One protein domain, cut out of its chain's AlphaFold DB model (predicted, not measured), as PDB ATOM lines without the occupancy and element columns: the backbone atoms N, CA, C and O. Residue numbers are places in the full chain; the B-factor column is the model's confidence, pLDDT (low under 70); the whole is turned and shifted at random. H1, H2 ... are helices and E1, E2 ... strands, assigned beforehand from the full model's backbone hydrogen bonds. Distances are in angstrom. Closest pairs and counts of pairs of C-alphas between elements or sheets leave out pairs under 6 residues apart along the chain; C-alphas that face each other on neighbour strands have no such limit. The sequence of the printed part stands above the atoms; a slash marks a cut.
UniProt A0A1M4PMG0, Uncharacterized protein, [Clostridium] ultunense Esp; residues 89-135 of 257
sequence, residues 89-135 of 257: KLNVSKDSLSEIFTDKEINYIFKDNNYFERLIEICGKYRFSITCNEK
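Overview. This is residues 89 to 135 of the 257 residues of an uncharacterized protein of [Clostridium] ultunense Esp (UniProt A0A1M4PMG0). The printed part makes one small ring: from residues 89 to 90 at one end of the domain it passes through H1 on one side, turns through H2 at the far end, comes back through H3 on the other side, and returns with the strand E1 to residues 89 to 90. The ring is closed by a short antiparallel pairing of residues 89 to 90 with residues 132 to 133 of E1, while contacts among the helices are few and H1 and H3 stay apart across the ring. The printed part has 47 residues, with three named helices and one named strand in the order H1, H2, H3, E1, and its class is mostly helix. It is compact, with a radius of gyration of the C-alphas of 10.1 A, and spans 30 by 23 by 18 A.

Arrangement. Residues 89 to 90 are paired antiparallel with residues 132 to 133 of the strand E1, residues 130 to 134, which pairs with no named strand. H1, residues 94 to 98, and H2, residues 103 to 109, only just touch, with 3 pairs of C-alphas within 8 A; the closest are those of Ser 98 and Ile 106, 6.8 A apart. H2 touches H3, residues 115 to 126, and their closest C-alphas, those of Ile 109 and Arg 118, are 5.1 A apart. H2 and H3 run opposite ways at a steep tilt of 50 degrees. H1 is apart from H3 and from E1, and H2 is apart from E1. The closest C-alphas of H3 and E1 are those of Cys 123 and Ile 130, 7.9 A apart. In H1 and H2 every O i to N i+4 pair is within hydrogen-bond range, and in H3 7 of 8 are.

Along the chain. H1 runs from Lys 94, with its C-alpha at (38.779, 56.156, 79.425), to Ser 98 and is 6.2 A long from first to last C-alpha. H2 runs from Asp 103 to Ile 109 and measures 9.8 A. H3, the longest helix with 12 residues, begins at Tyr 115, C-alpha (40.535, 45.210, 82.741), and ends at Tyr 126, 17.0 A from first to last C-alpha. E1 runs from Ile 130 to Glu 134, C-alpha (57.613, 49.605, 79.410), and is 12.9 A long.

Size, cuts and confidence. The two C-alphas farthest apart are those of Lys 104 and Lys 135, at 30.5 A, while the first and last printed C-alphas, those of Lys 89 and Lys 135, are 6.7 A apart. The printed part has no cut, and the links H1 to H2, H2 to H3 and H3 to E1 are tight. The mean pLDDT of the printed part is 86.5, and one residue, Asn 91, is under 70.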
ATOM      1  N   LYS A  89      52.936  49.623  81.276       78.25
ATOM      2  CA  LYS A  89      51.961  50.681  81.542       78.25
ATOM      3  C   LYS A  89      51.151  50.962  80.287       78.25
ATOM      4  O   LYS A  89      51.681  51.420  79.275       78.25
ATOM      5  N   LEU A  90      49.852  50.699  80.360       78.00
ATOM      6  CA  LEU A  90      48.924  51.065  79.298       78.00
ATOM      7  C   LEU A  90      48.786  52.589  79.229       78.00
ATOM      8  O   LEU A  90      48.423  53.227  80.214       78.00
ATOM      9  N   ASN A  91      49.019  53.161  78.049       69.88
ATOM     10  CA  ASN A  91      48.776  54.581  77.781       69.88
ATOM     11  C   ASN A  91      47.353  54.782  77.262       69.88
ATOM     12  O   ASN A  91      47.143  55.366  76.203       69.88
ATOM     13  N   VAL A  92      46.379  54.215  77.963       72.31
ATOM     14  CA  VAL A  92      44.998  54.185  77.497       72.31
ATOM     15  C   VAL A  92      44.119  54.773  78.588       72.31
ATOM     16  O   VAL A  92      43.989  54.203  79.670       72.31
ATOM     17  N   SER A  93      43.545  55.941  78.312       75.25
ATOM     18  CA  SER A  93      42.574  56.595  79.188       75.25
ATOM     19  C   SER A  93      41.149  56.225  78.780       75.25
ATOM     20  O   SER A  93      40.893  55.858  77.629       75.25
ATOM     21  N   LYS A  94      40.205  56.344  79.718       78.31
ATOM     22  CA  LYS A  94      38.779  56.156  79.425       78.31
ATOM     23  C   LYS A  94      38.312  57.107  78.317       78.31
ATOM     24  O   LYS A  94      37.622  56.663  77.405       78.31
ATOM     25  N   ASP A  95      38.774  58.354  78.358       80.56
ATOM     26  CA  ASP A  95      38.434  59.390  77.380       80.56
ATOM     27  C   ASP A  95      38.934  59.009  75.981       80.56
ATOM     28  O   ASP A  95      38.144  58.939  75.044       80.56
ATOM     29  N   SER A  96      40.204  58.604  75.859       79.50
ATOM     30  CA  SER A  96      40.766  58.151  74.575       79.50
ATOM     31  C   SER A  96      40.068  56.916  74.001       79.50
ATOM     32  O   SER A  96      40.024  56.742  72.789       79.50
ATOM     33  N   LEU A  97      39.522  56.039  74.850       84.50
ATOM     34  CA  LEU A  97      38.765  54.883  74.369       84.50
ATOM     35  C   LEU A  97      37.331  55.245  73.981       84.50
ATOM     36  O   LEU A  97      36.770  54.585  73.110       84.50
ATOM     37  N   SER A  98      36.733  56.262  74.608       84.50
ATOM     38  CA  SER A  98      35.356  56.691  74.321       84.50
ATOM     39  C   SER A  98      35.181  57.284  72.919       84.50
ATOM     40  O   SER A  98      34.078  57.285  72.384       84.50
ATOM     41  N   GLU A  99      36.277  57.708  72.282       85.56
ATOM     42  CA  GLU A  99      36.294  58.114  70.869       85.56
ATOM     43  C   GLU A  99      36.144  56.925  69.900       85.56
ATOM     44  O   GLU A  99      35.853  57.117  68.720       85.56
ATOM     45  N   ILE A 100      36.354  55.696  70.383       86.44
ATOM     46  CA  ILE A 100      36.474  54.484  69.557       86.44
ATOM     47  C   ILE A 100      35.397  53.458  69.909       86.44
ATOM     48  O   ILE A 100      34.842  52.809  69.022       86.44
ATOM     49  N   PHE A 101      35.110  53.286  71.199       90.88
ATOM     50  CA  PHE A 101      34.212  52.261  71.722       90.88
ATOM     51  C   PHE A 101      32.950  52.874  72.321       90.88
ATOM     52  O   PHE A 101      32.952  53.987  72.842       90.88
ATOM     53  N   THR A 102      31.865  52.106  72.303       92.69
ATOM     54  CA  THR A 102      30.594  52.520  72.907       92.69
ATOM     55  C   THR A 102      30.690  52.586  74.434       92.69
ATOM     56  O   THR A 102      31.437  51.826  75.053       92.69
ATOM     57  N   ASP A 103      29.846  53.396  75.081       92.19
ATOM     58  CA  ASP A 103      29.783  53.479  76.552       92.19
ATOM     59  C   ASP A 103      29.598  52.111  77.224       92.19
ATOM     60  O   ASP A 103      30.143  51.845  78.298       92.19
ATOM     61  N   LYS A 104      28.846  51.207  76.585       93.25
ATOM     62  CA  LYS A 104      28.639  49.840  77.076       93.25
ATOM     63  C   LYS A 104      29.941  49.038  77.076       93.25
ATOM     64  O   LYS A 104      30.200  48.310  78.031       93.25
ATOM     65  N   GLU A 105      30.748  49.164  76.027       93.44
ATOM     66  CA  GLU A 105      32.047  48.496  75.913       93.44
ATOM     67  C   GLU A 105      33.070  49.108  76.869       93.44
ATOM     68  O   GLU A 105      33.779  48.373  77.550       93.44
ATOM     69  N   ILE A 106      33.089  50.434  77.007       91.12
ATOM     70  CA  ILE A 106      33.932  51.135  77.980       91.12
ATOM     71  C   ILE A 106      33.620  50.672  79.406       91.12
ATOM     72  O   ILE A 106      34.522  50.295  80.157       91.12
ATOM     73  N   ASN A 107      32.340  50.651  79.782       91.56
ATOM     74  CA  ASN A 107      31.912  50.182  81.100       91.56
ATOM     75  C   ASN A 107      32.194  48.685  81.298       91.56
ATOM     76  O   ASN A 107      32.439  48.254  82.422       91.56
ATOM     77  N   TYR A 108      32.195  47.893  80.222       92.50
ATOM     78  CA  TYR A 108      32.605  46.493  80.268       92.50
ATOM     79  C   TYR A 108      34.111  46.344  80.521       92.50
ATOM     80  O   TYR A 108      34.496  45.588  81.412       92.50
ATOM     81  N   ILE A 109      34.960  47.091  79.808       90.00
ATOM     82  CA  ILE A 109      36.421  47.084  79.999       90.00
ATOM     83  C   ILE A 109      36.749  47.418  81.460       90.00
ATOM     84  O   ILE A 109      37.343  46.598  82.164       90.00
ATOM     85  N   PHE A 110      36.267  48.563  81.949       89.06
ATOM     86  CA  PHE A 110      36.578  49.094  83.284       89.06
ATOM     87  C   PHE A 110      35.617  48.635  84.391       89.06
ATOM     88  O   PHE A 110      35.462  49.321  85.400       89.06
ATOM     89  N   LYS A 111      34.964  47.477  84.227       89.12
ATOM     90  CA  LYS A 111      34.046  46.924  85.237       89.12
ATOM     91  C   LYS A 111      34.729  46.669  86.592       89.12
ATOM     92  O   LYS A 111      34.088  46.776  87.632       89.12
ATOM     93  N   ASP A 112      36.007  46.302  86.563       86.69
ATOM     94  CA  ASP A 112      36.851  46.019  87.724       86.69
ATOM     95  C   ASP A 112      38.342  46.249  87.384       86.69
ATOM     96  O   ASP A 112      38.684  46.628  86.261       86.69
ATOM     97  N   ASN A 113      39.232  45.995  88.350       80.88
ATOM     98  CA  ASN A 113      40.677  46.213  88.212       80.88
ATOM     99  C   ASN A 113      41.385  45.235  87.247       80.88
ATOM    100  O   ASN A 113      42.509  45.510  86.837       80.88
ATOM    101  N   ASN A 114      40.743  44.139  86.834       80.94
ATOM    102  CA  ASN A 114      41.291  43.153  85.896       80.94
ATOM    103  C   ASN A 114      40.861  43.468  84.452       80.94
ATOM    104  O   ASN A 114      40.312  42.629  83.739       80.94
ATOM    105  N   TYR A 115      41.067  44.710  84.014       86.06
ATOM    106  CA  TYR A 115      40.535  45.210  82.741       86.06
ATOM    107  C   TYR A 115      41.335  44.787  81.498       86.06
ATOM    108  O   TYR A 115      40.829  44.940  80.388       86.06
ATOM    109  N   PHE A 116      42.551  44.249  81.652       83.94
ATOM    110  CA  PHE A 116      43.444  43.950  80.524       83.94
ATOM    111  C   PHE A 116      42.837  42.947  79.533       83.94
ATOM    112  O   PHE A 116      42.775  43.231  78.342       83.94
ATOM    113  N   GLU A 117      42.319  41.810  80.003       87.62
ATOM    114  CA  GLU A 117      41.732  40.787  79.122       87.62
ATOM    115  C   GLU A 117      40.527  41.321  78.339       87.62
ATOM    116  O   GLU A 117      40.415  41.104  77.132       87.62
ATOM    117  N   ARG A 118      39.660  42.094  79.005       90.44
ATOM    118  CA  ARG A 118      38.490  42.720  78.374       90.44
ATOM    119  C   ARG A 118      38.889  43.807  77.385       90.44
ATOM    120  O   ARG A 118      38.258  43.933  76.340       90.44
ATOM    121  N   LEU A 119      39.945  44.565  77.684       89.12
ATOM    122  CA  LEU A 119      40.521  45.523  76.746       89.12
ATOM    123  C   LEU A 119      40.983  44.804  75.472       89.12
ATOM    124  O   LEU A 119      40.587  45.210  74.385       89.12
ATOM    125  N   ILE A 120      41.735  43.704  75.592       89.19
ATOM    126  CA  ILE A 120      42.166  42.903  74.435       89.19
ATOM    127  C   ILE A 120      40.968  42.339  73.661       89.19
ATOM    128  O   ILE A 120      40.962  42.387  72.431       89.19
ATOM    129  N   GLU A 121      39.932  41.846  74.344       90.31
ATOM    130  CA  GLU A 121      38.721  41.342  73.686       90.31
ATOM    131  C   GLU A 121      38.039  42.424  72.837       90.31
ATOM    132  O   GLU A 121      37.764  42.202  71.653       90.31
ATOM    133  N   ILE A 122      37.772  43.597  73.422       91.00
ATOM    134  CA  ILE A 122      37.101  44.695  72.719       91.00
ATOM    135  C   ILE A 122      37.986  45.229  71.594       91.00
ATOM    136  O   ILE A 122      37.522  45.307  70.457       91.00
ATOM    137  N   CYS A 123      39.268  45.503  71.850       89.88
ATOM    138  CA  CYS A 123      40.202  45.929  70.805       89.88
ATOM    139  C   CYS A 123      40.252  44.923  69.645       89.88
ATOM    140  O   CYS A 123      40.308  45.327  68.482       89.88
ATOM    141  N   GLY A 124      40.156  43.622  69.935       88.56
ATOM    142  CA  GLY A 124      40.164  42.553  68.936       88.56
ATOM    143  C   GLY A 124      38.970  42.583  67.983       88.56
ATOM    144  O   GLY A 124      39.134  42.231  66.812       88.56
ATOM    145  N   LYS A 125      37.799  43.056  68.434       89.00
ATOM    146  CA  LYS A 125      36.598  43.227  67.590       89.00
ATOM    147  C   LYS A 125      36.808  44.295  66.517       89.00
ATOM    148  O   LYS A 125      36.352  44.122  65.390       89.00
ATOM    149  N   TYR A 126      37.546  45.352  66.853       86.69
ATOM    150  CA  TYR A 126      37.804  46.493  65.970       86.69
ATOM    151  C   TYR A 126      39.181  46.445  65.291       86.69
ATOM    152  O   TYR A 126      39.514  47.356  64.537       86.69
ATOM    153  N   ARG A 127      39.994  45.405  65.551       82.88
ATOM    154  CA  ARG A 127      41.419  45.334  65.156       82.88
ATOM    155  C   ARG A 127      42.206  46.579  65.589       82.88
ATOM    156  O   ARG A 127      43.121  47.030  64.902       82.88
ATOM    157  N   PHE A 128      41.824  47.146  66.728       85.25
ATOM    158  CA  PHE A 128      42.467  48.324  67.283       85.25
ATOM    159  C   PHE A 128      43.816  47.936  67.893       85.25
ATOM    160  O   PHE A 128      43.899  46.945  68.616       85.25
ATOM    161  N   SER A 129      44.865  48.704  67.599       87.81
ATOM    162  CA  SER A 129      46.209  48.467  68.138       87.81
ATOM    163  C   SER A 129      46.423  49.266  69.418       87.81
ATOM    164  O   SER A 129      46.059  50.437  69.488       87.81
ATOM    165  N   ILE A 130      47.046  48.657  70.422       88.06
ATOM    166  CA  ILE A 130      47.320  49.292  71.712       88.06
ATOM    167  C   ILE A 130      48.794  49.677  71.763       88.06
ATOM    168  O   ILE A 130      49.661  48.844  71.519       88.06
ATOM    169  N   THR A 131      49.084  50.928  72.117       88.50
ATOM    170  CA  THR A 131      50.447  51.349  72.463       88.50
ATOM    171  C   THR A 131      50.590  51.428  73.976       88.50
ATOM    172  O   THR A 131      49.773  52.044  74.665       88.50
ATOM    173  N   CYS A 132      51.644  50.825  74.504       90.00
ATOM    174  CA  CYS A 132      51.984  50.867  75.921       90.00
ATOM    175  C   CYS A 132      53.448  51.260  76.111       90.00
ATOM    176  O   CYS A 132      54.241  51.206  75.176       90.00
ATOM    177  N   ASN A 133      53.801  51.685  77.320       91.00
ATOM    178  CA  ASN A 133      55.183  51.957  77.701       91.00
ATOM    179  C   ASN A 133      55.680  50.851  78.629       91.00
ATOM    180  O   ASN A 133      55.006  50.526  79.606       91.00
ATOM    181  N   GLU A 134      56.878  50.337  78.384       92.69
ATOM    182  CA  GLU A 134      57.613  49.605  79.410       92.69
ATOM    183  C   GLU A 134      58.168  50.608  80.424       92.69
ATOM    184  O   GLU A 134      58.842  51.577  80.057       92.69
ATOM    185  N   LYS A 135      57.899  50.384  81.711       91.94
ATOM    186  CA  LYS A 135      58.573  51.131  82.771       91.94
ATOM    187  C   LYS A 135      59.917  50.470  83.072       91.94
ATOM    188  O   LYS A 135      59.976  49.488  83.805       91.94
TER     189      LYS A 135